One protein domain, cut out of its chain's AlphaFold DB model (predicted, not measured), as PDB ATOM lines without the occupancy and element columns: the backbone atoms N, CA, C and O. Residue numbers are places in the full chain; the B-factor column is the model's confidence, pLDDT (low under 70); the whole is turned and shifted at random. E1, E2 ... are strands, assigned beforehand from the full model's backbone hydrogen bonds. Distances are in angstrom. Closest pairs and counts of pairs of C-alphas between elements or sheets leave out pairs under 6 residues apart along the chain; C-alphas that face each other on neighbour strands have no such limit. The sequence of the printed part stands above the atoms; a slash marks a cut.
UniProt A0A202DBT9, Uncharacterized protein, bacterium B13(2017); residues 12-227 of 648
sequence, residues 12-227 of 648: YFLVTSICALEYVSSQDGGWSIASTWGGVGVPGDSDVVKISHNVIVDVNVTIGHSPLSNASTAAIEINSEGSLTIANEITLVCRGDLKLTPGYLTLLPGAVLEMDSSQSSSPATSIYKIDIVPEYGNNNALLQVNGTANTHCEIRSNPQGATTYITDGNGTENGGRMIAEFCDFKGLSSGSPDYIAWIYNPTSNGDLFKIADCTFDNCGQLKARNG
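What this domain is: This is residues 12 to 227 of the 648 residues of an uncharacterized protein of bacterium B13(2017) (UniProt A0A202DBT9). With little regular structure, the chain winds in stacked turns, a solenoid with three sheet walls; residues 12 to 17 stick out. The printed part has 216 residues, 82 in 20 named strands, E1 to E20, all strand, in parallel sheets. It is compact, radius of gyration of the C-alphas 16.4 A, spanning 54 by 38 by 37 A.

How they stand to each other: Sheets run E1 22-24, E2 48-51, E5 76-79, E8 98-101, E11 128-132, E14 164-167; E3 54-57, E6 83-86, E9 104-107, E12 142-146, E15 178-181, E18 208-212; E4 61-63, E7 91-94, E10 112-115, E13 153-157, E16 183-186, E19 215-217; and E17 196-200, E20 221-224. The first two form a sandwich, face to face. E1's N 23 and E2's O 48 are within hydrogen-bond range, 2.9 A.

Where its parts are: E1 begins at C-alpha 22 (50.324, -36.619, -42.277) and E20 ends at C-alpha 224 (22.813, -53.545, -33.159). E13 is 13.7 A long.

The domain as a whole: The printed part has no cut; long links follow E1, E4 and E10; pLDDT is under 70 at residues 12 to 18 and 206.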
ATOM      1  N   TYR A  12      42.858 -10.320 -54.337       42.22
ATOM      2  CA  TYR A  12      42.992 -11.774 -54.401       42.22
ATOM      3  C   TYR A  12      43.345 -12.285 -52.997       42.22
ATOM      4  O   TYR A  12      44.499 -12.211 -52.580       42.22
ATOM      5  N   PHE A  13      42.359 -12.794 -52.258       46.28
ATOM      6  CA  PHE A  13      42.634 -13.711 -51.156       46.28
ATOM      7  C   PHE A  13      43.135 -15.018 -51.778       46.28
ATOM      8  O   PHE A  13      42.349 -15.812 -52.293       46.28
ATOM      9  N   LEU A  14      44.455 -15.221 -51.785       44.38
ATOM     10  CA  LEU A  14      45.016 -16.561 -51.923       44.38
ATOM     11  C   LEU A  14      44.575 -17.346 -50.685       44.38
ATOM     12  O   LEU A  14      45.175 -17.225 -49.620       44.38
ATOM     13  N   VAL A  15      43.510 -18.131 -50.821       46.91
ATOM     14  CA  VAL A  15      43.227 -19.224 -49.895       46.91
ATOM     15  C   VAL A  15      44.298 -20.271 -50.178       46.91
ATOM     16  O   VAL A  15      44.179 -21.069 -51.106       46.91
ATOM     17  N   THR A  16      45.415 -20.206 -49.455       51.38
ATOM     18  CA  THR A  16      46.358 -21.318 -49.408       51.38
ATOM     19  C   THR A  16      45.601 -22.490 -48.813       51.38
ATOM     20  O   THR A  16      45.263 -22.463 -47.633       51.38
ATOM     21  N   SER A  17      45.283 -23.483 -49.641       53.12
ATOM     22  CA  SER A  17      44.799 -24.772 -49.165       53.12
ATOM     23  C   SER A  17      45.908 -25.344 -48.286       53.12
ATOM     24  O   SER A  17      46.937 -25.780 -48.802       53.12
ATOM     25  N   ILE A  18      45.760 -25.227 -46.966       58.31
ATOM     26  CA  ILE A  18      46.667 -25.853 -46.011       58.31
ATOM     27  C   ILE A  18      46.382 -27.345 -46.146       58.31
ATOM     28  O   ILE A  18      45.346 -27.830 -45.703       58.31
ATOM     29  N   CYS A  19      47.233 -28.056 -46.883       73.00
ATOM     30  CA  CYS A  19      47.176 -29.508 -46.901       73.00
ATOM     31  C   CYS A  19      47.545 -29.985 -45.496       73.00
ATOM     32  O   CYS A  19      48.607 -29.609 -45.001       73.00
ATOM     33  N   ALA A  20      46.678 -30.783 -44.874       80.94
ATOM     34  CA  ALA A  20      46.986 -31.423 -43.602       80.94
ATOM     35  C   ALA A  20      48.284 -32.230 -43.738       80.94
ATOM     36  O   ALA A  20      48.420 -33.019 -44.681       80.94
ATOM     37  N   LEU A  21      49.250 -32.010 -42.842       92.81
ATOM     38  CA  LEU A  21      50.443 -32.847 -42.799       92.81
ATOM     39  C   LEU A  21      50.065 -34.189 -42.174       92.81
ATOM     40  O   LEU A  21      49.386 -34.244 -41.152       92.81
ATOM     41  N   GLU A  22      50.498 -35.273 -42.810       95.25
ATOM     42  CA  GLU A  22      50.324 -36.619 -42.277       95.25
ATOM     43  C   GLU A  22      51.547 -36.995 -41.439       95.25
ATOM     44  O   GLU A  22      52.679 -36.970 -41.928       95.25
ATOM     45  N   TYR A  23      51.307 -37.374 -40.187       97.38
ATOM     46  CA  TYR A  23      52.308 -37.934 -39.290       97.38
ATOM     47  C   TYR A  23      52.049 -39.424 -39.082       97.38
ATOM     48  O   TYR A  23      50.915 -39.854 -38.883       97.38
ATOM     49  N   VAL A  24      53.114 -40.221 -39.076       97.06
ATOM     50  CA  VAL A  24      53.041 -41.657 -38.784       97.06
ATOM     51  C   VAL A  24      53.832 -41.927 -37.513       97.06
ATOM     52  O   VAL A  24      54.968 -41.469 -37.400       97.06
ATOM     53  N   SER A  25      53.270 -42.658 -36.551       98.06
ATOM     54  CA  SER A  25      54.026 -43.059 -35.357       98.06
ATOM     55  C   SER A  25      55.246 -43.909 -35.755       98.06
ATOM     56  O   SER A  25      55.080 -44.886 -36.487       98.06
ATOM     57  N   SER A  26      56.442 -43.574 -35.278       97.50
ATOM     58  CA  SER A  26      57.703 -44.275 -35.575       97.50
ATOM     59  C   SER A  26      58.175 -45.222 -34.472       97.50
ATOM     60  O   SER A  26      59.055 -46.041 -34.723       97.50
ATOM     61  N   GLN A  27      57.635 -45.084 -33.262       97.31
ATOM     62  CA  GLN A  27      57.912 -45.931 -32.102       97.31
ATOM     63  C   GLN A  27      56.833 -45.710 -31.035       97.31
ATOM     64  O   GLN A  27      56.080 -44.737 -31.103       97.31
ATOM     65  N   ASP A  28      56.815 -46.561 -30.014       98.44
ATOM     66  CA  ASP A  28      56.018 -46.337 -28.808       98.44
ATOM     67  C   ASP A  28      56.456 -45.048 -28.086       98.44
ATOM     68  O   ASP A  28      57.648 -44.716 -28.031       98.44
ATOM     69  N   GLY A  29      55.507 -44.323 -27.489       98.31
ATOM     70  CA  GLY A  29      55.820 -43.170 -26.642       98.31
ATOM     71  C   GLY A  29      54.670 -42.187 -26.431       98.31
ATOM     72  O   GLY A  29      53.533 -42.419 -26.834       98.31
ATOM     73  N   GLY A  30      54.983 -41.072 -25.770       98.44
ATOM     74  CA  GLY A  30      54.035 -39.981 -25.541       98.44
ATOM     75  C   GLY A  30      53.797 -39.146 -26.798       98.44
ATOM     76  O   GLY A  30      54.706 -38.955 -27.606       98.44
ATOM     77  N   TRP A  31      52.589 -38.605 -26.943       98.62
ATOM     78  CA  TRP A  31      52.214 -37.703 -28.028       98.62
ATOM     79  C   TRP A  31      53.138 -36.487 -28.054       98.62
ATOM     80  O   TRP A  31      53.589 -36.091 -29.124       98.62
ATOM     81  N   SER A  32      53.497 -35.953 -26.881       98.19
ATOM     82  CA  SER A  32      54.387 -34.797 -26.719       98.19
ATOM     83  C   SER A  32      55.848 -35.023 -27.151       98.19
ATOM     84  O   SER A  32      56.637 -34.073 -27.189       98.19
ATOM     85  N   ILE A  33      56.239 -36.257 -27.493       98.12
ATOM     86  CA  ILE A  33      57.621 -36.626 -27.807       98.12
ATOM     87  C   ILE A  33      57.824 -36.652 -29.324       98.12
ATOM     88  O   ILE A  33      57.303 -37.512 -30.024       98.12
ATOM     89  N   ALA A  34      58.669 -35.760 -29.848       97.31
ATOM     90  CA  ALA A  34      58.924 -35.679 -31.290       97.31
ATOM     91  C   ALA A  34      59.429 -37.001 -31.907       97.31
ATOM     92  O   ALA A  34      59.077 -37.312 -33.035       97.31
ATOM     93  N   SER A  35      60.214 -37.807 -31.177       97.12
ATOM     94  CA  SER A  35      60.718 -39.093 -31.690       97.12
ATOM     95  C   SER A  35      59.649 -40.183 -31.811       97.12
ATOM     96  O   SER A  35      59.906 -41.193 -32.461       97.12
ATOM     97  N   THR A  36      58.472 -39.998 -31.205       98.19
ATOM     98  CA  THR A  36      57.305 -40.868 -31.413       98.19
ATOM     99  C   THR A  36      56.757 -40.735 -32.829       98.19
ATOM    100  O   THR A  36      56.100 -41.655 -33.305       98.19
ATOM    101  N   TRP A  37      57.067 -39.645 -33.536       97.94
ATOM    102  CA  TRP A  37      56.487 -39.329 -34.832       97.94
ATOM    103  C   TRP A  37      57.538 -39.262 -35.944       97.94
ATOM    104  O   TRP A  37      58.566 -38.594 -35.837       97.94
ATOM    105  N   GLY A  38      57.245 -39.909 -37.072       89.69
ATOM    106  CA  GLY A  38      58.008 -39.816 -38.312       89.69
ATOM    107  C   GLY A  38      57.764 -38.481 -39.016       89.69
ATOM    108  O   GLY A  38      57.052 -38.436 -40.014       89.69
ATOM    109  N   GLY A  39      58.328 -37.390 -38.486       81.06
ATOM    110  CA  GLY A  39      58.170 -36.027 -39.007       81.06
ATOM    111  C   GLY A  39      59.133 -35.014 -38.370       81.06
ATOM    112  O   GLY A  39      60.045 -35.377 -37.633       81.06
ATOM    113  N   VAL A  40      58.947 -33.718 -38.658       86.56
ATOM    114  CA  VAL A  40      59.789 -32.621 -38.117       86.56
ATOM    115  C   VAL A  40      59.370 -32.144 -36.717       86.56
ATOM    116  O   VAL A  40      59.898 -31.147 -36.225       86.56
ATOM    117  N   GLY A  41      58.420 -32.819 -36.067       94.88
ATOM    118  CA  GLY A  41      57.863 -32.387 -34.787       94.88
ATOM    119  C   GLY A  41      56.751 -33.294 -34.269       94.88
ATOM    120  O   GLY A  41      56.668 -34.459 -34.647       94.88
ATOM    121  N   VAL A  42      55.913 -32.734 -33.400       97.50
ATOM    122  CA  VAL A  42      54.739 -33.384 -32.802       97.50
ATOM    123  C   VAL A  42      53.483 -32.957 -33.579       97.50
ATOM    124  O   VAL A  42      53.377 -31.762 -33.859       97.50
ATOM    125  N   PRO A  43      52.551 -33.871 -33.913       97.50
ATOM    126  CA  PRO A  43      51.296 -33.530 -34.575       97.50
ATOM    127  C   PRO A  43      50.456 -32.578 -33.723       97.50
ATOM    128  O   PRO A  43      50.335 -32.767 -32.504       97.50
ATOM    129  N   GLY A  44      49.845 -31.590 -34.370       96.12
ATOM    130  CA  GLY A  44      48.958 -30.623 -33.737       96.12
ATOM    131  C   GLY A  44      47.722 -30.311 -34.575       96.12
ATOM    132  O   GLY A  44      47.272 -31.104 -35.399       96.12
ATOM    133  N   ASP A  45      47.147 -29.137 -34.333       96.50
ATOM    134  CA  ASP A  45      45.942 -28.694 -35.028       96.50
ATOM    135  C   ASP A  45      46.178 -28.616 -36.545       96.50
ATOM    136  O   ASP A  45      47.237 -28.169 -36.988       96.50
ATOM    137  N   SER A  46      45.179 -29.006 -37.340       94.62
ATOM    138  CA  SER A  46      45.242 -29.162 -38.804       94.62
ATOM    139  C   SER A  46      46.061 -30.343 -39.343       94.62
ATOM    140  O   SER A  46      46.027 -30.568 -40.555       94.62
ATOM    141  N   ASP A  47      46.736 -31.128 -38.502       96.12
ATOM    142  CA  ASP A  47      47.448 -32.340 -38.935       96.12
ATOM    143  C   ASP A  47      46.533 -33.578 -38.931       96.12
ATOM    144  O   ASP A  47      45.436 -33.572 -38.368       96.12
ATOM    145  N   VAL A  48      46.986 -34.668 -39.553       96.69
ATOM    146  CA  VAL A  48      46.374 -36.001 -39.427       96.69
ATOM    147  C   VAL A  48      47.419 -37.022 -38.988       96.69
ATOM    148  O   VAL A  48      48.603 -36.874 -39.300       96.69
ATOM    149  N   VAL A  49      47.000 -38.067 -38.271       97.81
ATOM    150  CA  VAL A  49      47.917 -39.094 -37.749       97.81
ATOM    151  C   VAL A  49      47.530 -40.512 -38.159       97.81
ATOM    152  O   VAL A  49      46.355 -40.875 -38.161       97.81
ATOM    153  N   LYS A  50      48.551 -41.332 -38.424       97.25
ATOM    154  CA  LYS A  50      48.466 -42.793 -38.532       97.25
ATOM    155  C   LYS A  50      49.274 -43.445 -37.419       97.25
ATOM    156  O   LYS A  50      50.476 -43.200 -37.281       97.25
ATOM    157  N   ILE A  51      48.621 -44.286 -36.632       98.31
ATOM    158  CA  ILE A  51      49.187 -44.915 -35.443       98.31
ATOM    159  C   ILE A  51      49.333 -46.416 -35.694       98.31
ATOM    160  O   ILE A  51      48.355 -47.121 -35.929       98.31
ATOM    161  N   SER A  52      50.570 -46.896 -35.623       97.25
ATOM    162  CA  SER A  52      50.965 -48.309 -35.749       97.25
ATOM    163  C   SER A  52      51.787 -48.789 -34.545       97.25
ATOM    164  O   SER A  52      52.298 -49.898 -34.557       97.25
ATOM    165  N   HIS A  53      51.928 -47.940 -33.526       97.88
ATOM    166  CA  HIS A  53      52.662 -48.180 -32.284       97.88
ATOM    167  C   HIS A  53      51.774 -47.831 -31.081       97.88
ATOM    168  O   HIS A  53      50.660 -47.330 -31.256       97.88
ATOM    169  N   ASN A  54      52.265 -48.043 -29.861       98.38
ATOM    170  CA  ASN A  54      51.575 -47.631 -28.639       98.38
ATOM    171  C   ASN A  54      51.832 -46.145 -28.350       98.38
ATOM    172  O   ASN A  54      52.907 -45.765 -27.875       98.38
ATOM    173  N   VAL A  55      50.835 -45.304 -28.619       98.75
ATOM    174  CA  VAL A  55      50.896 -43.853 -28.407       98.75
ATOM    175  C   VAL A  55      50.047 -43.453 -27.202       98.75
ATOM    176  O   VAL A  55      48.894 -43.863 -27.067       98.75
ATOM    177  N   ILE A  56      50.602 -42.611 -26.330       98.81
ATOM    178  CA  ILE A  56      49.898 -42.061 -25.162       98.81
ATOM    179  C   ILE A  56      49.694 -40.559 -25.358       98.81
ATOM    180  O   ILE A  56      50.670 -39.823 -25.442       98.81
ATOM    181  N   VAL A  57      48.451 -40.079 -25.378       98.81
ATOM    182  CA  VAL A  57      48.143 -38.643 -25.308       98.81
ATOM    183  C   VAL A  57      48.397 -38.172 -23.878       98.81
ATOM    184  O   VAL A  57      47.568 -38.359 -22.992       98.81
ATOM    185  N   ASP A  58      49.584 -37.620 -23.651       98.75
ATOM    186  CA  ASP A  58      50.112 -37.188 -22.352       98.75
ATOM    187  C   ASP A  58      49.962 -35.677 -22.103       98.75
ATOM    188  O   ASP A  58      50.297 -35.177 -21.030       98.75
ATOM    189  N   VAL A  59      49.444 -34.949 -23.093       98.56
ATOM    190  CA  VAL A  59      49.172 -33.511 -23.053       98.56
ATOM    191  C   VAL A  59      47.844 -33.216 -23.741       98.56
ATOM    192  O   VAL A  59      47.477 -33.899 -24.693       98.56
ATOM    193  N   ASN A  60      47.139 -32.172 -23.300       98.69
ATOM    194  CA  ASN A  60      45.949 -31.702 -24.012       98.69
ATOM    195  C   ASN A  60      46.327 -31.291 -25.437       98.69
ATOM    196  O   ASN A  60      47.240 -30.481 -25.622       98.69
ATOM    197  N   VAL A  61      45.625 -31.826 -26.433       98.50
ATOM    198  CA  VAL A  61      45.963 -31.599 -27.840       98.50
ATOM    199  C   VAL A  61      44.723 -31.588 -28.725       98.50
ATOM    200  O   VAL A  61      43.725 -32.254 -28.450       98.50
ATOM    201  N   THR A  62      44.802 -30.813 -29.803       98.31
ATOM    202  CA  THR A  62      43.841 -30.816 -30.906       98.31
ATOM    203  C   THR A  62      44.522 -31.400 -32.135       98.31
ATOM    204  O   THR A  62      45.665 -31.046 -32.418       98.31
ATOM    205  N   ILE A  63      43.828 -32.277 -32.853       98.00
ATOM    206  CA  ILE A  63      44.291 -32.918 -34.088       98.00
ATOM    207  C   ILE A  63      43.162 -32.922 -35.115       98.00
ATOM    208  O   ILE A  63      41.992 -32.935 -34.738       98.00
ATOM    209  N   GLY A  64      43.484 -32.954 -36.404       96.44
ATOM    210  CA  GLY A  64      42.513 -32.984 -37.496       96.44
ATOM    211  C   GLY A  64      42.356 -31.640 -38.201       96.44
ATOM    212  O   GLY A  64      42.683 -30.585 -37.667       96.44
ATOM    213  N   HIS A  65      41.834 -31.693 -39.425       91.94
ATOM    214  CA  HIS A  65      41.732 -30.560 -40.354       91.94
ATOM    215  C   HIS A  65      40.283 -30.127 -40.636       91.94
ATOM    216  O   HIS A  65      40.020 -29.443 -41.624       91.94
ATOM    217  N   SER A  66      39.339 -30.570 -39.801       92.06
ATOM    218  CA  SER A  66      37.901 -30.300 -39.889       92.06
ATOM    219  C   SER A  66      37.308 -30.446 -41.299       92.06
ATOM    220  O   SER A  66      36.770 -29.487 -41.861       92.06
ATOM    221  N   PRO A  67      37.356 -31.641 -41.908       92.12
ATOM    222  CA  PRO A  67      36.741 -31.840 -43.212       92.12
ATOM    223  C   PRO A  67      35.204 -31.707 -43.170       92.12
ATOM    224  O   PRO A  67      34.579 -31.574 -42.112       92.12
ATOM    225  N   LEU A  68      34.568 -31.768 -44.341       90.38
ATOM    226  CA  LEU A  68      33.147 -32.123 -44.432       90.38
ATOM    227  C   LEU A  68      32.944 -33.594 -44.022       90.38
ATOM    228  O   LEU A  68      33.891 -34.383 -44.043       90.38
ATOM    229  N   SER A  69      31.707 -33.975 -43.693       85.38
ATOM    230  CA  SER A  69      31.355 -35.377 -43.424       85.38
ATOM    231  C   SER A  69      31.819 -36.327 -44.527       85.38
ATOM    232  O   SER A  69      31.759 -35.993 -45.712       85.38
ATOM    233  N   ASN A  70      32.194 -37.547 -44.132       81.00
ATOM    234  CA  ASN A  70      32.612 -38.630 -45.029       81.00
ATOM    235  C   ASN A  70      33.872 -38.326 -45.858       81.00
ATOM    236  O   ASN A  70      34.036 -38.862 -46.957       81.00
ATOM    237  N   ALA A  71      34.773 -37.478 -45.357       84.88
ATOM    238  CA  ALA A  71      36.080 -37.337 -45.980       84.88
ATOM    239  C   ALA A  71      36.845 -38.668 -45.979       84.88
ATOM    240  O   ALA A  71      36.750 -39.483 -45.061       84.88
ATOM    241  N   SER A  72      37.629 -38.896 -47.034       85.75
ATOM    242  CA  SER A  72      38.409 -40.129 -47.180       85.75
ATOM    243  C   SER A  72      39.490 -40.269 -46.107       85.75
ATOM    244  O   SER A  72      39.806 -41.385 -45.699       85.75
ATOM    245  N   THR A  73      40.040 -39.141 -45.656       92.38
ATOM    246  CA  THR A  73      41.154 -39.076 -44.708       92.38
ATOM    247  C   THR A  73      40.626 -38.811 -43.304       92.38
ATOM    248  O   THR A  73      40.029 -37.765 -43.053       92.38
ATOM    249  N   ALA A  74      40.858 -39.758 -42.398       95.50
ATOM    250  CA  ALA A  74      40.556 -39.591 -40.982       95.50
ATOM    251  C   ALA A  74      41.529 -38.595 -40.332       95.50
ATOM    252  O   ALA A  74      42.667 -38.453 -40.781       95.50
ATOM    253  N   ALA A  75      41.097 -37.919 -39.266       97.25
ATOM    254  CA  ALA A  75      42.002 -37.129 -38.435       97.25
ATOM    255  C   ALA A  75      42.970 -38.040 -37.664       97.25
ATOM    256  O   ALA A  75      44.152 -37.727 -37.530       97.25
ATOM    257  N   ILE A  76      42.465 -39.190 -37.208       98.25
ATOM    258  CA  ILE A  76      43.235 -40.230 -36.529       98.25
ATOM    259  C   ILE A  76      42.870 -41.577 -37.153       98.25
ATOM    260  O   ILE A  76      41.698 -41.946 -37.196       98.25
ATOM    261  N   GLU A  77      43.871 -42.329 -37.593       97.62
ATOM    262  CA  GLU A  77      43.735 -43.717 -38.040       97.62
ATOM    263  C   GLU A  77      44.661 -44.611 -37.204       97.62
ATOM    264  O   GLU A  77      45.870 -44.385 -37.151       97.62
ATOM    265  N   ILE A  78      44.098 -45.612 -36.527       97.75
ATOM    266  CA  ILE A  78      44.835 -46.613 -35.746       97.75
ATOM    267  C   ILE A  78      44.806 -47.934 -36.512       97.75
ATOM    268  O   ILE A  78      43.728 -48.450 -36.797       97.75
ATOM    269  N   ASN A  79      45.981 -48.461 -36.844       94.12
ATOM    270  CA  ASN A  79      46.164 -49.683 -37.633       94.12
ATOM    271  C   ASN A  79      46.418 -50.906 -36.740       94.12
ATOM    272  O   ASN A  79      46.609 -50.749 -35.537       94.12
ATOM    273  N   SER A  80      46.474 -52.107 -37.334       86.94
ATOM    274  CA  SER A  80      46.400 -53.417 -36.647       86.94
ATOM    275  C   SER A  80      47.380 -53.685 -35.502       86.94
ATOM    276  O   SER A  80      47.142 -54.587 -34.700       86.94
ATOM    277  N   GLU A  81      48.457 -52.911 -35.401       86.94
ATOM    278  CA  GLU A  81      49.478 -53.009 -34.347       86.94
ATOM    279  C   GLU A  81      49.475 -51.798 -33.394       86.94
ATOM    280  O   GLU A  81      50.162 -51.793 -32.376       86.94
ATOM    281  N   GLY A  82      48.700 -50.765 -33.722       96.50
ATOM    282  CA  GLY A  82      48.649 -49.504 -33.005       96.50
ATOM    283  C   GLY A  82      47.660 -49.497 -31.846       96.50
ATOM    284  O   GLY A  82      46.595 -50.125 -31.868       96.50
ATOM    285  N   SER A  83      47.991 -48.695 -30.840       98.25
ATOM    286  CA  SER A  83      47.058 -48.314 -29.788       98.25
ATOM    287  C   SER A  83      47.201 -46.833 -29.455       98.25
ATOM    288  O   SER A  83      48.293 -46.265 -29.514       98.25
ATOM    289  N   LEU A  84      46.085 -46.198 -29.107       98.75
ATOM    290  CA  LEU A  84      46.047 -44.837 -28.587       98.75
ATOM    291  C   LEU A  84      45.450 -44.865 -27.186       98.75
ATOM    292  O   LEU A  84      44.324 -45.316 -26.990       98.75
ATOM    293  N   THR A  85      46.193 -44.364 -26.206       98.81
ATOM    294  CA  THR A  85      45.697 -44.177 -24.840       98.81
ATOM    295  C   THR A  85      45.609 -42.692 -24.533       98.81
ATOM    296  O   THR A  85      46.620 -42.000 -24.588       98.81
ATOM    297  N   ILE A  86      44.430 -42.193 -24.174       98.88
ATOM    298  CA  ILE A  86      44.273 -40.840 -23.634       98.88
ATOM    299  C   ILE A  86      44.521 -40.925 -22.128       98.88
ATOM    300  O   ILE A  86      43.818 -41.657 -21.424       98.88
ATOM    301  N   ALA A  87      45.572 -40.253 -21.649       98.81
ATOM    302  CA  ALA A  87      45.986 -40.343 -20.254       98.81
ATOM    303  C   ALA A  87      44.968 -39.695 -19.297       98.81
ATOM    304  O   ALA A  87      44.037 -39.013 -19.722       98.81
ATOM    305  N   ASN A  88      45.150 -39.921 -17.990       98.69
ATOM    306  CA  ASN A  88      44.242 -39.396 -16.968       98.69
ATOM    307  C   ASN A  88      44.082 -37.880 -17.092       98.69
ATOM    308  O   ASN A  88      45.083 -37.174 -17.212       98.69
ATOM    309  N   GLU A  89      42.841 -37.402 -17.011       98.44
ATOM    310  CA  GLU A  89      42.508 -35.968 -17.037       98.44
ATOM    311  C   GLU A  89      43.000 -35.218 -18.298       98.44
ATOM    312  O   GLU A  89      43.037 -33.986 -18.319       98.44
ATOM    313  N   ILE A  90      43.368 -35.940 -19.366       98.81
ATOM    314  CA  ILE A  90      43.788 -35.354 -20.640       98.81
ATOM    315  C   ILE A  90      42.604 -35.246 -21.599       98.81
ATOM    316  O   ILE A  90      41.801 -36.164 -21.754       98.81
ATOM    317  N   THR A  91      42.523 -34.106 -22.283       98.81
ATOM    318  CA  THR A  91      41.570 -33.845 -23.361       98.81
ATOM    319  C   THR A  91      42.242 -33.993 -24.725       98.81
ATOM    320  O   THR A  91      43.186 -33.267 -25.044       98.81
ATOM    321  N   LEU A  92      41.704 -34.888 -25.552       98.81
ATOM    322  CA  LEU A  92      41.986 -34.981 -26.980       98.81
ATOM    323  C   LEU A  92      40.802 -34.404 -27.763       98.81
ATOM    324  O   LEU A  92      39.694 -34.934 -27.693       98.81
ATOM    325  N   VAL A  93      41.048 -33.350 -28.539       98.62
ATOM    326  CA  VAL A  93      40.066 -32.796 -29.482       98.62
ATOM    327  C   VAL A  93      40.371 -33.318 -30.885       98.62
ATOM    328  O   VAL A  93      41.448 -33.067 -31.421       98.62
ATOM    329  N   CYS A  94      39.422 -34.025 -31.490       98.31
ATOM    330  CA  CYS A  94      39.524 -34.620 -32.815       98.31
ATOM    331  C   CYS A  94      38.628 -33.876 -33.818       98.31
ATOM    332  O   CYS A  94      37.399 -33.906 -33.743       98.31
ATOM    333  N   ARG A  95      39.257 -33.217 -34.788       96.94
ATOM    334  CA  ARG A  95      38.641 -32.432 -35.862       96.94
ATOM    335  C   ARG A  95      38.540 -33.236 -37.154       96.94
ATOM    336  O   ARG A  95      39.178 -32.925 -38.162       96.94
ATOM    337  N   GLY A  96      37.758 -34.301 -37.111       96.44
ATOM    338  CA  GLY A  96      37.495 -35.203 -38.228       96.44
ATOM    339  C   GLY A  96      37.102 -36.584 -37.724       96.44
ATOM    340  O   GLY A  96      36.829 -36.764 -36.539       96.44
ATOM    341  N   ASP A  97      37.099 -37.566 -38.620       96.88
ATOM    342  CA  ASP A  97      36.820 -38.953 -38.244       96.88
ATOM    343  C   ASP A  97      37.984 -39.561 -37.443       96.88
ATOM    344  O   ASP A  97      39.155 -39.259 -37.697       96.88
ATOM    345  N   LEU A  98      37.655 -40.462 -36.515       97.69
ATOM    346  CA  LEU A  98      38.593 -41.337 -35.810       97.69
ATOM    347  C   LEU A  98      38.324 -42.773 -36.264       97.69
ATOM    348  O   LEU A  98      37.205 -43.259 -36.121       97.69
ATOM    349  N   LYS A  99      39.331 -43.457 -36.810       96.62
ATOM    350  CA  LYS A  99      39.204 -44.830 -37.317       96.62
ATOM    351  C   LYS A  99      40.089 -45.803 -36.547       96.62
ATOM    352  O   LYS A  99      41.280 -45.553 -36.379       96.62
ATOM    353  N   LEU A 100      39.511 -46.924 -36.122       95.94
ATOM    354  CA  LEU A 100      40.202 -48.097 -35.588       95.94
ATOM    355  C   LEU A 100      40.123 -49.202 -36.650       95.94
ATOM    356  O   LEU A 100      39.067 -49.810 -36.794       95.94
ATOM    357  N   THR A 101      41.192 -49.436 -37.412       91.38
ATOM    358  CA  THR A 101      41.196 -50.271 -38.632       91.38
ATOM    359  C   THR A 101      42.381 -51.243 -38.720       91.38
ATOM    360  O   THR A 101      43.310 -51.037 -39.505       91.38
ATOM    361  N   PRO A 102      42.326 -52.378 -38.009       91.94
ATOM    362  CA  PRO A 102      41.778 -52.530 -36.664       91.94
ATOM    363  C   PRO A 102      42.716 -51.864 -35.640       91.94
ATOM    364  O   PRO A 102      43.876 -51.646 -35.942       91.94
ATOM    365  N   GLY A 103      42.267 -51.524 -34.436       94.50
ATOM    366  CA  GLY A 103      43.143 -50.886 -33.446       94.50
ATOM    367  C   GLY A 103      42.462 -50.641 -32.105       94.50
ATOM    368  O   GLY A 103      41.251 -50.839 -31.963       94.50
ATOM    369  N   TYR A 104      43.237 -50.194 -31.118       96.81
ATOM    370  CA  TYR A 104      42.746 -49.988 -29.753       96.81
ATOM    371  C   TYR A 104      42.751 -48.510 -29.377       96.81
ATOM    372  O   TYR A 104      43.775 -47.838 -29.493       96.81
ATOM    373  N   LEU A 105      41.626 -48.024 -28.861       98.44
ATOM    374  CA  LEU A 105      41.528 -46.718 -28.217       98.44
ATOM    375  C   LEU A 105      41.146 -46.916 -26.754       98.44
ATOM    376  O   LEU A 105      40.125 -47.532 -26.467       98.44
ATOM    377  N   THR A 106      41.957 -46.392 -25.839       98.69
ATOM    378  CA  THR A 106      41.712 -46.458 -24.394       98.69
ATOM    379  C   THR A 106      41.603 -45.063 -23.791       98.69
ATOM    380  O   THR A 106      42.484 -44.231 -23.990       98.69
ATOM    381  N   LEU A 107      40.554 -44.816 -23.008       98.88
ATOM    382  CA  LEU A 107      40.414 -43.627 -22.164       98.88
ATOM    383  C   LEU A 107      40.678 -44.016 -20.704       98.88
ATOM    384  O   LEU A 107      40.019 -44.915 -20.176       98.88
ATOM    385  N   LEU A 108      41.640 -43.351 -20.061       98.81
ATOM    386  CA  LEU A 108      41.916 -43.487 -18.625       98.81
ATOM    387  C   LEU A 108      41.057 -42.513 -17.793       98.81
ATOM    388  O   LEU A 108      40.530 -41.561 -18.366       98.81
ATOM    389  N   PRO A 109      40.904 -42.713 -16.468       98.75
ATOM    390  CA  PRO A 109      40.039 -41.881 -15.627       98.75
ATOM    391  C   PRO A 109      40.173 -40.368 -15.867       98.75
ATOM    392  O   PRO A 109      41.270 -39.810 -15.839       98.75
ATOM    393  N   GLY A 110      39.045 -39.691 -16.095       98.75
ATOM    394  CA  GLY A 110      39.011 -38.245 -16.344       98.75
ATOM    395  C   GLY A 110      39.387 -37.824 -17.766       98.75
ATOM    396  O   GLY A 110      39.351 -36.633 -18.064       98.75
ATOM    397  N   ALA A 111      39.762 -38.760 -18.644       98.88
ATOM    398  CA  ALA A 111      40.063 -38.452 -20.036       98.88
ATOM    399  C   ALA A 111      38.820 -37.958 -20.785       98.88
ATOM    400  O   ALA A 111      37.710 -38.460 -20.584       98.88
ATOM    401  N   VAL A 112      39.031 -37.017 -21.706       98.81
ATOM    402  CA  VAL A 112      37.992 -36.473 -22.585       98.81
ATOM    403  C   VAL A 112      38.384 -36.705 -24.039       98.81
ATOM    404  O   VAL A 112      39.451 -36.270 -24.476       98.81
ATOM    405  N   LEU A 113      37.500 -37.342 -24.802       98.81
ATOM    406  CA  LEU A 113      37.533 -37.347 -26.261       98.81
ATOM    407  C   LEU A 113      36.427 -36.425 -26.778       98.81
ATOM    408  O   LEU A 113      35.240 -36.736 -26.669       98.81
ATOM    409  N   GLU A 114      36.819 -35.294 -27.354       98.62
ATOM    410  CA  GLU A 114      35.894 -34.358 -27.989       98.62
ATOM    411  C   GLU A 114      36.001 -34.446 -29.508       98.62
ATOM    412  O   GLU A 114      37.071 -34.258 -30.078       98.62
ATOM    413  N   MET A 115      34.875 -34.679 -30.167       98.06
ATOM    414  CA  MET A 115      34.757 -34.657 -31.619       98.06
ATOM    415  C   MET A 115      34.260 -33.267 -32.042       98.06
ATOM    416  O   MET A 115      33.155 -32.859 -31.677       98.06
ATOM    417  N   ASP A 116      35.084 -32.515 -32.772       97.12
ATOM    418  CA  ASP A 116      34.902 -31.075 -33.001       97.12
ATOM    419  C   ASP A 116      34.797 -30.721 -34.491       97.12
ATOM    420  O   ASP A 116      35.798 -30.595 -35.195       97.12
ATOM    421  N   SER A 117      33.576 -30.493 -34.976       95.81
ATOM    422  CA  SER A 117      33.319 -30.016 -36.342       95.81
ATOM    423  C   SER A 117      33.161 -28.497 -36.462       95.81
ATOM    424  O   SER A 117      32.820 -28.007 -37.541       95.81
ATOM    425  N   SER A 118      33.451 -27.725 -35.404       95.44
ATOM    426  CA  SER A 118      33.241 -26.267 -35.367       95.44
ATOM    427  C   SER A 118      34.018 -25.491 -36.439       95.44
ATOM    428  O   SER A 118      33.565 -24.431 -36.870       95.44
ATOM    429  N   GLN A 119      35.154 -26.022 -36.904       94.62
ATOM    430  CA  GLN A 119      35.957 -25.418 -37.975       94.62
ATOM    431  C   GLN A 119      35.703 -26.014 -39.362       94.62
ATOM    432  O   GLN A 119      36.391 -25.658 -40.321       94.62
ATOM    433  N   SER A 120      34.720 -26.904 -39.504       94.44
ATOM    434  CA  SER A 120      34.331 -27.381 -40.827       94.44
ATOM    435  C   SER A 120      33.775 -26.234 -41.670       94.44
ATOM    436  O   SER A 120      33.277 -25.236 -41.151       94.44
ATOM    437  N   SER A 121      33.795 -26.374 -42.994       93.56
ATOM    438  CA  SER A 121      33.131 -25.409 -43.879       93.56
ATOM    439  C   SER A 121      31.604 -25.400 -43.712       93.56
ATOM    440  O   SER A 121      30.969 -24.407 -44.068       93.56
ATOM    441  N   SER A 122      31.034 -26.454 -43.111       93.62
ATOM    442  CA  SER A 122      29.617 -26.545 -42.738       93.62
ATOM    443  C   SER A 122      29.453 -27.136 -41.326       93.62
ATOM    444  O   SER A 122      29.030 -28.290 -41.210       93.62
ATOM    445  N   PRO A 123      29.773 -26.394 -40.245       94.06
ATOM    446  CA  PRO A 123      29.841 -26.950 -38.890       94.06
ATOM    447  C   PRO A 123      28.559 -27.652 -38.452       94.06
ATOM    448  O   PRO A 123      28.608 -28.801 -38.039       94.06
ATOM    449  N   ALA A 124      27.402 -27.015 -38.658       90.81
ATOM    450  CA  ALA A 124      26.095 -27.518 -38.222       90.81
ATOM    451  C   ALA A 124      25.635 -28.822 -38.904       90.81
ATOM    452  O   ALA A 124      24.677 -29.439 -38.447       90.81
ATOM    453  N   THR A 125      26.279 -29.241 -39.997       91.56
ATOM    454  CA  THR A 125      25.920 -30.466 -40.735       91.56
ATOM    455  C   THR A 125      27.086 -31.436 -40.901       91.56
ATOM    456  O   THR A 125      26.918 -32.476 -41.531       91.56
ATOM    457  N   SER A 126      28.274 -31.101 -40.393       94.38
ATOM    458  CA  SER A 126      29.469 -31.934 -40.545       94.38
ATOM    459  C   SER A 126      29.579 -32.918 -39.395       94.38
ATOM    460  O   SER A 126      30.236 -32.667 -38.390       94.38
ATOM    461  N   ILE A 127      28.886 -34.036 -39.554       94.06
ATOM    462  CA  ILE A 127      28.915 -35.177 -38.649       94.06
ATOM    463  C   ILE A 127      30.239 -35.918 -38.830       94.06
ATOM    464  O   ILE A 127      30.556 -36.346 -39.947       94.06
ATOM    465  N   TYR A 128      30.979 -36.064 -37.735       95.62
ATOM    466  CA  TYR A 128      32.148 -36.938 -37.638       95.62
ATOM    467  C   TYR A 128      31.784 -38.242 -36.954       95.62
ATOM    468  O   TYR A 128      30.736 -38.353 -36.311       95.62
ATOM    469  N   LYS A 129      32.647 -39.240 -37.107       95.56
ATOM    470  CA  LYS A 129      32.405 -40.572 -36.556       95.56
ATOM    471  C   LYS A 129      33.635 -41.191 -35.923       95.56
ATOM    472  O   LYS A 129      34.772 -40.902 -36.296       95.56
ATOM    473  N   ILE A 130      33.357 -42.078 -34.976       97.12
ATOM    474  CA  ILE A 130      34.314 -43.033 -34.427       97.12
ATOM    475  C   ILE A 130      34.010 -44.379 -35.100       97.12
ATOM    476  O   ILE A 130      33.055 -45.066 -34.732       97.12
ATOM    477  N   ASP A 131      34.781 -44.720 -36.132       95.44
ATOM    478  CA  ASP A 131      34.668 -45.990 -36.853       95.44
ATOM    479  C   ASP A 131      35.478 -47.070 -36.119       95.44
ATOM    480  O   ASP A 131      36.707 -47.009 -36.074       95.44
ATOM    481  N   ILE A 132      34.808 -48.090 -35.587       95.19
ATOM    482  CA  ILE A 132      35.444 -49.251 -34.951       95.19
ATOM    483  C   ILE A 132      35.339 -50.438 -35.908       95.19
ATOM    484  O   ILE A 132      34.295 -51.092 -35.983       95.19
ATOM    485  N   VAL A 133      36.414 -50.691 -36.656       93.56
ATOM    486  CA  VAL A 133      36.436 -51.598 -37.810       93.56
ATOM    487  C   VAL A 133      37.465 -52.713 -37.587       93.56
ATOM    488  O   VAL A 133      38.654 -52.534 -37.854       93.56
ATOM    489  N   PRO A 134      37.051 -53.882 -37.085       90.69
ATOM    490  CA  PRO A 134      37.951 -55.018 -36.943       90.69
ATOM    491  C   PRO A 134      38.316 -55.615 -38.310       90.69
ATOM    492  O   PRO A 134      37.728 -55.292 -39.343       90.69
ATOM    493  N   GLU A 135      39.257 -56.553 -38.311       89.25
ATOM    494  CA  GLU A 135      39.348 -57.521 -39.403       89.25
ATOM    495  C   GLU A 135      38.168 -58.496 -39.337       89.25
ATOM    496  O   GLU A 135      37.705 -58.863 -38.257       89.25
ATOM    497  N   TYR A 136      37.704 -58.951 -40.501       85.31
ATOM    498  CA  TYR A 136      36.597 -59.899 -40.601       85.31
ATOM    499  C   TYR A 136      36.835 -61.149 -39.734       85.31
ATOM    500  O   TYR A 136      37.861 -61.821 -39.873       85.31
ATOM    501  N   GLY A 137      35.885 -61.454 -38.845       80.81
ATOM    502  CA  GLY A 137      35.954 -62.591 -37.926       80.81
ATOM    503  C   GLY A 137      36.969 -62.452 -36.782       80.81
ATOM    504  O   GLY A 137      37.221 -63.440 -36.090       80.81
ATOM    505  N   ASN A 138      37.562 -61.272 -36.567       83.75
ATOM    506  CA  ASN A 138      38.560 -61.030 -35.524       83.75
ATOM    507  C   ASN A 138      38.112 -59.951 -34.524       83.75
ATOM    508  O   ASN A 138      37.267 -59.107 -34.804       83.75
ATOM    509  N   ASN A 139      38.704 -59.975 -33.337       85.19
ATOM    510  CA  ASN A 139      38.337 -59.158 -32.183       85.19
ATOM    511  C   ASN A 139      39.387 -58.073 -31.908       85.19
ATOM    512  O   ASN A 139      39.685 -57.758 -30.754       85.19
ATOM    513  N   ASN A 140      39.973 -57.520 -32.970       89.81
ATOM    514  CA  ASN A 140      41.171 -56.678 -32.921       89.81
ATOM    515  C   ASN A 140      40.907 -55.166 -33.028       89.81
ATOM    516  O   ASN A 140      41.861 -54.395 -33.041       89.81
ATOM    517  N   ALA A 141      39.643 -54.736 -33.057       93.50
ATOM    518  CA  ALA A 141      39.261 -53.342 -32.847       93.50
ATOM    519  C   ALA A 141      38.422 -53.205 -31.569       93.50
ATOM    520  O   ALA A 141      37.490 -53.988 -31.347       93.50
ATOM    521  N   LEU A 142      38.772 -52.239 -30.716       94.50
ATOM    522  CA  LEU A 142      38.102 -52.010 -29.435       94.50
ATOM    523  C   LEU A 142      38.240 -50.551 -28.991       94.50
ATOM    524  O   LEU A 142      39.344 -50.004 -28.939       94.50
ATOM    525  N   LEU A 143      37.117 -49.970 -28.578       96.62
ATOM    526  CA  LEU A 143      37.093 -48.779 -27.737       96.62
ATOM    527  C   LEU A 143      36.934 -49.204 -26.274       96.62
ATOM    528  O   LEU A 143      35.968 -49.869 -25.911       96.62
ATOM    529  N   GLN A 144      37.890 -48.849 -25.428       98.00
ATOM    530  CA  GLN A 144      37.861 -49.140 -24.002       98.00
ATOM    531  C   GLN A 144      37.831 -47.843 -23.193       98.00
ATOM    532  O   GLN A 144      38.647 -46.946 -23.400       98.00
ATOM    533  N   VAL A 145      36.909 -47.744 -22.238       98.69
ATOM    534  CA  VAL A 145      36.777 -46.581 -21.358       98.69
ATOM    535  C   VAL A 145      36.832 -47.043 -19.910       98.69
ATOM    536  O   VAL A 145      35.955 -47.767 -19.446       98.69
ATOM    537  N   ASN A 146      37.888 -46.630 -19.211       98.44
ATOM    538  CA  ASN A 146      38.217 -47.082 -17.864       98.44
ATOM    539  C   ASN A 146      37.993 -45.959 -16.842       98.44
ATOM    540  O   ASN A 146      38.914 -45.605 -16.109       98.44
ATOM    541  N   GLY A 147      36.800 -45.362 -16.817       98.62
ATOM    542  CA  GLY A 147      36.455 -44.375 -15.799       98.62
ATOM    543  C   GLY A 147      36.353 -44.998 -14.403       98.62
ATOM    544  O   GLY A 147      36.440 -46.212 -14.213       98.62
ATOM    545  N   THR A 148      36.132 -44.157 -13.395       98.50
ATOM    546  CA  THR A 148      35.783 -44.609 -12.039       98.50
ATOM    547  C   THR A 148      34.594 -43.821 -11.509       98.50
ATOM    548  O   THR A 148      34.364 -42.702 -11.952       98.50
ATOM    549  N   ALA A 149      33.913 -44.336 -10.482       97.06
ATOM    550  CA  ALA A 149      32.788 -43.648  -9.835       97.06
ATOM    551  C   ALA A 149      33.092 -42.209  -9.366       97.06
ATOM    552  O   ALA A 149      32.180 -41.404  -9.229       97.06
ATOM    553  N   ASN A 150      34.362 -41.883  -9.099       97.69
ATOM    554  CA  ASN A 150      34.777 -40.541  -8.675       97.69
ATOM    555  C   ASN A 150      35.345 -39.691  -9.820       97.69
ATOM    556  O   ASN A 150      35.621 -38.508  -9.632       97.69
ATOM    557  N   THR A 151      35.626 -40.294 -10.973       98.12
ATOM    558  CA  THR A 151      36.349 -39.650 -12.072       98.12
ATOM    559  C   THR A 151      35.912 -40.301 -13.375       98.12
ATOM    560  O   THR A 151      36.531 -41.256 -13.851       98.12
ATOM    561  N   HIS A 152      34.792 -39.808 -13.900       98.62
ATOM    562  CA  HIS A 152      34.230 -40.275 -15.161       98.62
ATOM    563  C   HIS A 152      35.128 -39.871 -16.332       98.62
ATOM    564  O   HIS A 152      35.795 -38.836 -16.287       98.62
ATOM    565  N   CYS A 153      35.140 -40.686 -17.381       98.88
ATOM    566  CA  CYS A 153      35.618 -40.259 -18.695       98.88
ATOM    567  C   CYS A 153      34.493 -39.539 -19.450       98.88
ATOM    568  O   CYS A 153      33.320 -39.696 -19.113       98.88
ATOM    569  N   GLU A 154      34.829 -38.803 -20.506       98.69
ATOM    570  CA  GLU A 154      33.834 -38.151 -21.362       98.69
ATOM    571  C   GLU A 154      34.116 -38.420 -22.844       98.69
ATOM    572  O   GLU A 154      35.240 -38.251 -23.319       98.69
ATOM    573  N   ILE A 155      33.080 -38.812 -23.588       98.62
ATOM    574  CA  ILE A 155      33.094 -38.866 -25.055       98.62
ATOM    575  C   ILE A 155      31.969 -37.965 -25.545       98.62
ATOM    576  O   ILE A 155      30.795 -38.221 -25.272       98.62
ATOM    577  N   ARG A 156      32.312 -36.899 -26.266       98.06
ATOM    578  CA  ARG A 156      31.330 -35.869 -26.619       98.06
ATOM    579  C   ARG A 156      31.487 -35.306 -28.014       98.06
ATOM    580  O   ARG A 156      32.588 -35.249 -28.559       98.06
ATOM    581  N   SER A 157      30.386 -34.781 -28.529       96.69
ATOM    582  CA  SER A 157      30.400 -33.830 -29.637       96.69
ATOM    583  C   SER A 157      30.571 -32.405 -29.128       96.69
ATOM    584  O   SER A 157      30.006 -32.025 -28.100       96.69
ATOM    585  N   ASN A 158      31.321 -31.592 -29.867       94.62
ATOM    586  CA  ASN A 158      31.412 -30.165 -29.597       94.62
ATOM    587  C   ASN A 158      30.033 -29.495 -29.814       94.62
ATOM    588  O   ASN A 158      29.492 -29.586 -30.918       94.62
ATOM    589  N   PRO A 159      29.473 -28.768 -28.824       89.81
ATOM    590  CA  PRO A 159      28.145 -28.150 -28.941       89.81
ATOM    591  C   PRO A 159      28.000 -27.080 -30.037       89.81
ATOM    592  O   PRO A 159      26.883 -26.681 -30.356       89.81
ATOM    593  N   GLN A 160      29.108 -26.559 -30.574       86.75
ATOM    594  CA  GLN A 160      29.117 -25.569 -31.660       86.75
ATOM    595  C   GLN A 160      29.163 -26.221 -33.054       86.75
ATOM    596  O   GLN A 160      28.981 -25.527 -34.057       86.75
ATOM    597  N   GLY A 161      29.430 -27.527 -33.123       86.81
ATOM    598  CA  GLY A 161      29.433 -28.324 -34.345       86.81
ATOM    599  C   GLY A 161      28.174 -29.180 -34.497       86.81
ATOM    600  O   GLY A 161      27.232 -29.097 -33.710       86.81
ATOM    601  N   ALA A 162      28.152 -30.010 -35.536       89.06
ATOM    602  CA  ALA A 162      27.193 -31.100 -35.653       89.06
ATOM    603  C   ALA A 162      27.516 -32.223 -34.658       89.06
ATOM    604  O   ALA A 162      28.603 -32.298 -34.083       89.06
ATOM    605  N   THR A 163      26.563 -33.133 -34.503       91.94
ATOM    606  CA  THR A 163      26.688 -34.321 -33.661       91.94
ATOM    607  C   THR A 163      27.735 -35.303 -34.202       91.94
ATOM    608  O   THR A 163      28.222 -35.201 -35.329       91.94
ATOM    609  N   THR A 164      28.111 -36.274 -33.379       94.25
ATOM    610  CA  THR A 164      29.036 -37.369 -33.703       94.25
ATOM    611  C   THR A 164      28.385 -38.683 -33.332       94.25
ATOM    612  O   THR A 164      27.575 -38.722 -32.418       94.25
ATOM    613  N   TYR A 165      28.735 -39.774 -33.993       95.75
ATOM    614  CA  TYR A 165      28.246 -41.095 -33.619       95.75
ATOM    615  C   TYR A 165      29.355 -42.143 -33.691       95.75
ATOM    616  O   TYR A 165      30.405 -41.937 -34.309       95.75
ATOM    617  N   ILE A 166      29.120 -43.273 -33.034       96.19
ATOM    618  CA  ILE A 166      30.021 -44.425 -33.026       96.19
ATOM    619  C   ILE A 166      29.445 -45.491 -33.959       96.19
ATOM    620  O   ILE A 166      28.235 -45.721 -33.998       96.19
ATOM    621  N   THR A 167      30.288 -46.145 -34.751       94.56
ATOM    622  CA  THR A 167      29.811 -47.104 -35.753       94.56
ATOM    623  C   THR A 167      30.754 -48.279 -35.940       94.56
ATOM    624  O   THR A 167      31.945 -48.227 -35.651       94.56
ATOM    625  N   ASP A 168      30.204 -49.345 -36.502       91.44
ATOM    626  CA  ASP A 168      30.850 -50.621 -36.797       91.44
ATOM    627  C   ASP A 168      31.597 -50.675 -38.144       91.44
ATOM    628  O   ASP A 168      31.782 -51.748 -38.716       91.44
ATOM    629  N   GLY A 169      31.974 -49.521 -38.706       83.44
ATOM    630  CA  GLY A 169      32.701 -49.478 -39.979       83.44
ATOM    631  C   GLY A 169      31.909 -49.895 -41.220       83.44
ATOM    632  O   GLY A 169      32.530 -50.242 -42.221       83.44
ATOM    633  N   ASN A 170      30.572 -49.824 -41.180       81.12
ATOM    634  CA  ASN A 170      29.630 -50.275 -42.224       81.12
ATOM    635  C   ASN A 170      29.314 -51.778 -42.203       81.12
ATOM    636  O   ASN A 170      29.126 -52.389 -43.254       81.12
ATOM    637  N   GLY A 171      29.171 -52.355 -41.010       79.62
ATOM    638  CA  GLY A 171      28.668 -53.721 -40.850       79.62
ATOM    639  C   GLY A 171      29.723 -54.802 -40.914       79.62
ATOM    640  O   GLY A 171      29.392 -55.958 -41.171       79.62
ATOM    641  N   THR A 172      30.976 -54.447 -40.651       78.06
ATOM    642  CA  THR A 172      31.994 -55.451 -40.381       78.06
ATOM    643  C   THR A 172      31.562 -56.273 -39.170       78.06
ATOM    644  O   THR A 172      31.097 -55.732 -38.160       78.06
ATOM    645  N   GLU A 173      31.658 -57.593 -39.281       82.31
ATOM    646  CA  GLU A 173      31.493 -58.501 -38.145       82.31
ATOM    647  C   GLU A 173      32.405 -58.061 -37.000       82.31
ATOM    648  O   GLU A 173      33.542 -57.671 -37.247       82.31
ATOM    649  N   ASN A 174      31.905 -58.095 -35.765       83.62
ATOM    650  CA  ASN A 174      32.617 -57.662 -34.557       83.62
ATOM    651  C   ASN A 174      32.864 -56.139 -34.518       83.62
ATOM    652  O   ASN A 174      33.659 -55.646 -33.717       83.62
ATOM    653  N   GLY A 175      32.240 -55.366 -35.409       87.56
ATOM    654  CA  GLY A 175      32.399 -53.919 -35.454       87.56
ATOM    655  C   GLY A 175      31.667 -53.210 -34.315       87.56
ATOM    656  O   GLY A 175      30.706 -53.717 -33.732       87.56
ATOM    657  N   GLY A 176      32.131 -52.006 -33.978       88.12
ATOM    658  CA  GLY A 176      31.483 -51.180 -32.954       88.12
ATOM    659  C   GLY A 176      31.706 -51.674 -31.520       88.12
ATOM    660  O   GLY A 176      30.957 -51.269 -30.634       88.12
ATOM    661  N   ARG A 177      32.693 -52.554 -31.288       91.75
ATOM    662  CA  ARG A 177      33.004 -53.134 -29.969       91.75
ATOM    663  C   ARG A 177      33.428 -52.080 -28.959       91.75
ATOM    664  O   ARG A 177      34.311 -51.265 -29.232       91.75
ATOM    665  N   MET A 178      32.862 -52.176 -27.758       93.81
ATOM    666  CA  MET A 178      33.254 -51.341 -26.633       93.81
ATOM    667  C   MET A 178      33.115 -52.053 -25.295       93.81
ATOM    668  O   MET A 178      32.189 -52.833 -25.062       93.81
ATOM    669  N   ILE A 179      34.025 -51.685 -24.399       96.81
ATOM    670  CA  ILE A 179      33.913 -51.914 -22.964       96.81
ATOM    671  C   ILE A 179      34.041 -50.550 -22.289       96.81
ATOM    672  O   ILE A 179      35.121 -49.961 -22.307       96.81
ATOM    673  N   ALA A 180      32.954 -50.036 -21.721       98.12
ATOM    674  CA  ALA A 180      32.950 -48.751 -21.032       98.12
ATOM    675  C   ALA A 180      32.383 -48.868 -19.623       98.12
ATOM    676  O   ALA A 180      31.296 -49.413 -19.426       98.12
ATOM    677  N   GLU A 181      33.112 -48.310 -18.661       98.31
ATOM    678  CA  GLU A 181      32.633 -48.106 -17.298       98.31
ATOM    679  C   GLU A 181      32.845 -46.644 -16.881       98.31
ATOM    680  O   GLU A 181      33.899 -46.069 -17.175       98.31
ATOM    681  N   PHE A 182      31.853 -46.049 -16.206       98.69
ATOM    682  CA  PHE A 182      31.903 -44.670 -15.694       98.69
ATOM    683  C   PHE A 182      32.283 -43.636 -16.767       98.69
ATOM    684  O   PHE A 182      33.277 -42.914 -16.653       98.69
ATOM    685  N   CYS A 183      31.506 -43.595 -17.848       98.75
ATOM    686  CA  CYS A 183      31.679 -42.647 -18.944       98.75
ATOM    687  C   CYS A 183      30.416 -41.815 -19.151       98.75
ATOM    688  O   CYS A 183      29.311 -42.356 -19.170       98.75
ATOM    689  N   ASP A 184      30.597 -40.523 -19.400       98.69
ATOM    690  CA  ASP A 184      29.532 -39.645 -19.862       98.69
ATOM    691  C   ASP A 184      29.634 -39.481 -21.387       98.69
ATOM    692  O   ASP A 184      30.611 -38.946 -21.919       98.69
ATOM    693  N   PHE A 185      28.621 -39.958 -22.101       98.50
ATOM    694  CA  PHE A 185      28.438 -39.768 -23.533       98.50
ATOM    695  C   PHE A 185      27.524 -38.565 -23.757       98.50
ATOM    696  O   PHE A 185      26.409 -38.540 -23.235       98.50
ATOM    697  N   LYS A 186      27.984 -37.560 -24.513       97.81
ATOM    698  CA  LYS A 186      27.253 -36.289 -24.666       97.81
ATOM    699  C   LYS A 186      27.085 -35.874 -26.121       97.81
ATOM    700  O   LYS A 186      28.067 -35.728 -26.852       97.81
ATOM    701  N   GLY A 187      25.843 -35.613 -26.528       95.69
ATOM    702  CA  GLY A 187      25.549 -35.073 -27.860       95.69
ATOM    703  C   GLY A 187      25.775 -36.060 -29.008       95.69
ATOM    704  O   GLY A 187      25.991 -35.625 -30.141       95.69
ATOM    705  N   LEU A 188      25.777 -37.370 -28.735       96.38
ATOM    706  CA  LEU A 188      26.069 -38.368 -29.761       96.38
ATOM    707  C   LEU A 188      24.831 -38.681 -30.604       96.38
ATOM    708  O   LEU A 188      23.822 -39.145 -30.087       96.38
ATOM    709  N   SER A 189      24.898 -38.460 -31.913       93.44
ATOM    710  CA  SER A 189      23.833 -38.763 -32.864       93.44
ATOM    711  C   SER A 189      24.349 -38.728 -34.306       93.44
ATOM    712  O   SER A 189      25.223 -37.931 -34.654       93.44
ATOM    713  N   SER A 190      23.748 -39.524 -35.187       85.12
ATOM    714  CA  SER A 190      23.920 -39.434 -36.640       85.12
ATOM    715  C   SER A 190      23.100 -38.294 -37.255       85.12
ATOM    716  O   SER A 190      23.078 -38.148 -38.474       85.12
ATOM    717  N   GLY A 191      22.380 -37.523 -36.431       85.69
ATOM    718  CA  GLY A 191      21.431 -36.514 -36.884       85.69
ATOM    719  C   GLY A 191      20.208 -37.113 -37.585       85.69
ATOM    720  O   GLY A 191      20.029 -38.331 -37.673       85.69
ATOM    721  N   SER A 192      19.344 -36.230 -38.083       80.38
ATOM    722  CA  SER A 192      18.133 -36.606 -38.816       80.38
ATOM    723  C   SER A 192      18.456 -37.411 -40.085       80.38
ATOM    724  O   SER A 192      19.382 -37.037 -40.808       80.38
ATOM    725  N   PRO A 193      17.644 -38.424 -40.450       79.81
ATOM    726  CA  PRO A 193      16.393 -38.833 -39.797       79.81
ATOM    727  C   PRO A 193      16.552 -39.923 -38.730       79.81
ATOM    728  O   PRO A 193      15.623 -40.127 -37.957       79.81
ATOM    729  N   ASP A 194      17.693 -40.611 -38.687       79.19
ATOM    730  CA  ASP A 194      17.823 -41.849 -37.912       79.19
ATOM    731  C   ASP A 194      18.222 -41.613 -36.448       79.19
ATOM    732  O   ASP A 194      17.930 -42.448 -35.596       79.19
ATOM    733  N   TYR A 195      18.878 -40.484 -36.153       89.06
ATOM    734  CA  TYR A 195      19.339 -40.083 -34.821       89.06
ATOM    735  C   TYR A 195      20.050 -41.206 -34.045       89.06
ATOM    736  O   TYR A 195      19.723 -41.485 -32.897       89.06
ATOM    737  N   ILE A 196      21.031 -41.868 -34.657       92.38
ATOM    738  CA  ILE A 196      21.743 -43.002 -34.053       92.38
ATOM    739  C   ILE A 196      22.974 -42.497 -33.301       92.38
ATOM    740  O   ILE A 196      23.878 -41.944 -33.919       92.38
ATOM    741  N   ALA A 197      23.055 -42.706 -31.988       94.88
ATOM    742  CA  ALA A 197      24.292 -42.466 -31.244       94.88
ATOM    743  C   ALA A 197      25.330 -43.548 -31.546       94.88
ATOM    744  O   ALA A 197      26.527 -43.259 -31.627       94.88
ATOM    745  N   TRP A 198      24.868 -44.795 -31.706       94.25
ATOM    746  CA  TRP A 198      25.766 -45.926 -31.860       94.25
ATOM    747  C   TRP A 198      25.168 -47.124 -32.603       94.25
ATOM    748  O   TRP A 198      24.099 -47.627 -32.253       94.25
ATOM    749  N   ILE A 199      25.921 -47.612 -33.593       94.00
ATOM    750  CA  ILE A 199      25.731 -48.913 -34.247       94.00
ATOM    751  C   ILE A 199      26.815 -49.910 -33.815       94.00
ATOM    752  O   ILE A 199      28.005 -49.661 -34.028       94.00
ATOM    753  N   TYR A 200      26.404 -51.055 -33.276       93.75
ATOM    754  CA  TYR A 200      27.296 -52.158 -32.903       93.75
ATOM    755  C   TYR A 200      26.939 -53.469 -33.614       93.75
ATOM    756  O   TYR A 200      25.818 -53.641 -34.082       93.75
ATOM    757  N   ASN A 201      27.888 -54.398 -33.739       92.69
ATOM    758  CA  ASN A 201      27.682 -55.645 -34.487       92.69
ATOM    759  C   ASN A 201      28.464 -56.832 -33.881       92.69
ATOM    760  O   ASN A 201      29.359 -57.374 -34.535       92.69
ATOM    761  N   PRO A 202      28.189 -57.215 -32.618       89.31
ATOM    762  CA  PRO A 202      28.836 -58.352 -31.966       89.31
ATOM    763  C   PRO A 202      28.447 -59.668 -32.650       89.31
ATOM    764  O   PRO A 202      27.326 -59.808 -33.143       89.31
ATOM    765  N   THR A 203      29.349 -60.651 -32.650       87.81
ATOM    766  CA  THR A 203      29.084 -61.977 -33.228       87.81
ATOM    767  C   THR A 203      29.009 -63.086 -32.184       87.81
ATOM    768  O   THR A 203      29.148 -62.866 -30.981       87.81
ATOM    769  N   SER A 204      28.802 -64.315 -32.662       84.81
ATOM    770  CA  SER A 204      28.702 -65.542 -31.870       84.81
ATOM    771  C   SER A 204      29.988 -65.940 -31.139       84.81
ATOM    772  O   SER A 204      29.982 -66.888 -30.357       84.81
ATOM    773  N   ASN A 205      31.106 -65.251 -31.382       80.38
ATOM    774  CA  ASN A 205      32.412 -65.589 -30.813       80.38
ATOM    775  C   ASN A 205      32.643 -64.993 -29.409       80.38
ATOM    776  O   ASN A 205      33.792 -64.842 -28.988       80.38
ATOM    777  N   GLY A 206      31.575 -64.649 -28.678       68.88
ATOM    778  CA  GLY A 206      31.671 -64.045 -27.348       68.88
ATOM    779  C   GLY A 206      32.105 -62.581 -27.373       68.88
ATOM    780  O   GLY A 206      32.784 -62.126 -26.452       68.88
ATOM    781  N   ASP A 207      31.756 -61.842 -28.431       79.19
ATOM    782  CA  ASP A 207      32.053 -60.416 -28.496       79.19
ATOM    783  C   ASP A 207      31.354 -59.640 -27.402       79.19
ATOM    784  O   ASP A 207      30.137 -59.716 -27.244       79.19
ATOM    785  N   LEU A 208      32.152 -58.856 -26.684       84.69
ATOM    786  CA  LEU A 208      31.695 -58.036 -25.583       84.69
ATOM    787  C   LEU A 208      31.282 -56.665 -26.110       84.69
ATOM    788  O   LEU A 208      32.125 -55.858 -26.509       84.69
ATOM    789  N   PHE A 209      29.983 -56.396 -26.048       93.38
ATOM    790  CA  PHE A 209      29.472 -55.041 -25.943       93.38
ATOM    791  C   PHE A 209      29.015 -54.818 -24.503       93.38
ATOM    792  O   PHE A 209      27.984 -55.346 -24.082       93.38
ATOM    793  N   LYS A 210      29.797 -54.068 -23.726       96.06
ATOM    794  CA  LYS A 210      29.506 -53.831 -22.310       96.06
ATOM    795  C   LYS A 210      29.595 -52.351 -21.982       96.06
ATOM    796  O   LYS A 210      30.640 -51.732 -22.175       96.06
ATOM    797  N   ILE A 211      28.518 -51.824 -21.415       97.25
ATOM    798  CA  ILE A 211      28.458 -50.465 -20.893       97.25
ATOM    799  C   ILE A 211      27.883 -50.524 -19.487       97.25
ATOM    800  O   ILE A 211      26.803 -51.085 -19.278       97.25
ATOM    801  N   ALA A 212      28.604 -49.961 -18.522       98.31
ATOM    802  CA  ALA A 212      28.148 -49.944 -17.149       98.31
ATOM    803  C   ALA A 212      28.426 -48.634 -16.415       98.31
ATOM    804  O   ALA A 212      29.489 -48.043 -16.560       98.31
ATOM    805  N   ASP A 213      27.480 -48.222 -15.574       98.31
ATOM    806  CA  ASP A 213      27.598 -47.026 -14.740       98.31
ATOM    807  C   ASP A 213      27.890 -45.761 -15.592       98.31
ATOM    808  O   ASP A 213      28.643 -44.880 -15.190       98.31
ATOM    809  N   CYS A 214      27.319 -45.701 -16.803       98.69
ATOM    810  CA  CYS A 214      27.520 -44.624 -17.780       98.69
ATOM    811  C   CYS A 214      26.281 -43.731 -17.922       98.69
ATOM    812  O   CYS A 214      25.151 -44.185 -17.731       98.69
ATOM    813  N   THR A 215      26.492 -42.491 -18.360       98.56
ATOM    814  CA  THR A 215      25.420 -41.535 -18.671       98.56
ATOM    815  C   THR A 215      25.394 -41.245 -20.167       98.56
ATOM    816  O   THR A 215      26.435 -40.988 -20.762       98.56
ATOM    817  N   PHE A 216      24.215 -41.252 -20.773       98.31
ATOM    818  CA  PHE A 216      23.951 -40.812 -22.136       98.31
ATOM    819  C   PHE A 216      23.081 -39.569 -22.059       98.31
ATOM    820  O   PHE A 216      21.890 -39.670 -21.780       98.31
ATOM    821  N   ASP A 217      23.685 -38.409 -22.287       97.69
ATOM    822  CA  ASP A 217      23.007 -37.115 -22.250       97.69
ATOM    823  C   ASP A 217      22.907 -36.538 -23.662       97.69
ATOM    824  O   ASP A 217      23.910 -36.432 -24.382       97.69
ATOM    825  N   ASN A 218      21.694 -36.173 -24.076       96.19
ATOM    826  CA  ASN A 218      21.432 -35.618 -25.403       96.19
ATOM    827  C   ASN A 218      21.952 -36.545 -26.518       96.19
ATOM    828  O   ASN A 218      22.596 -36.111 -27.475       96.19
ATOM    829  N   CYS A 219      21.737 -37.849 -26.343       96.56
ATOM    830  CA  CYS A 219      22.218 -38.886 -27.245       96.56
ATOM    831  C   CYS A 219      21.062 -39.559 -27.992       96.56
ATOM    832  O   CYS A 219      19.933 -39.631 -27.518       96.56
ATOM    833  N   GLY A 220      21.371 -40.046 -29.185       95.00
ATOM    834  CA  GLY A 220      20.494 -40.829 -30.034       95.00
ATOM    835  C   GLY A 220      20.356 -42.304 -29.645       95.00
ATOM    836  O   GLY A 220      20.814 -42.751 -28.597       95.00
ATOM    837  N   GLN A 221      19.771 -43.084 -30.551       94.00
ATOM    838  CA  GLN A 221      19.543 -44.522 -30.402       94.00
ATOM    839  C   GLN A 221      20.849 -45.335 -30.331       94.00
ATOM    840  O   GLN A 221      21.796 -45.085 -31.084       94.00
ATOM    841  N   LEU A 222      20.854 -46.370 -29.486       93.75
ATOM    842  CA  LEU A 222      21.847 -47.444 -29.455       93.75
ATOM    843  C   LEU A 222      21.221 -48.715 -30.032       93.75
ATOM    844  O   LEU A 222      20.273 -49.268 -29.461       93.75
ATOM    845  N   LYS A 223      21.773 -49.222 -31.135       91.38
ATOM    846  CA  LYS A 223      21.272 -50.457 -31.747       91.38
ATOM    847  C   LYS A 223      22.368 -51.345 -32.299       91.38
ATOM    848  O   LYS A 223      23.405 -50.877 -32.771       91.38
ATOM    849  N   ALA A 224      22.069 -52.635 -32.323       91.38
ATOM    850  CA  ALA A 224      22.813 -53.545 -33.159       91.38
ATOM    851  C   ALA A 224      22.471 -53.298 -34.639       91.38
ATOM    852  O   ALA A 224      21.337 -52.942 -34.974       91.38
ATOM    853  N   ARG A 225      23.438 -53.486 -35.540       90.69
ATOM    854  CA  ARG A 225      23.173 -53.466 -36.986       90.69
ATOM    855  C   ARG A 225      22.284 -54.634 -37.398       90.69
ATOM    856  O   ARG A 225      21.362 -54.455 -38.187       90.69
ATOM    857  N   ASN A 226      22.607 -55.809 -36.878       88.81
ATOM    858  CA  ASN A 226      21.895 -57.059 -37.100       88.81
ATOM    859  C   ASN A 226      21.347 -57.572 -35.763       88.81
ATOM    860  O   ASN A 226      21.733 -57.076 -34.707       88.81
ATOM    861  N   GLY A 227      20.472 -58.579 -35.797       89.44
ATOM    862  CA  GLY A 227      20.134 -59.323 -34.584       89.44
ATOM    863  C   GLY A 227      21.391 -59.916 -33.937       89.44
ATOM    864  O   GLY A 227      22.357 -60.241 -34.628       89.44
TER     865      GLY A 227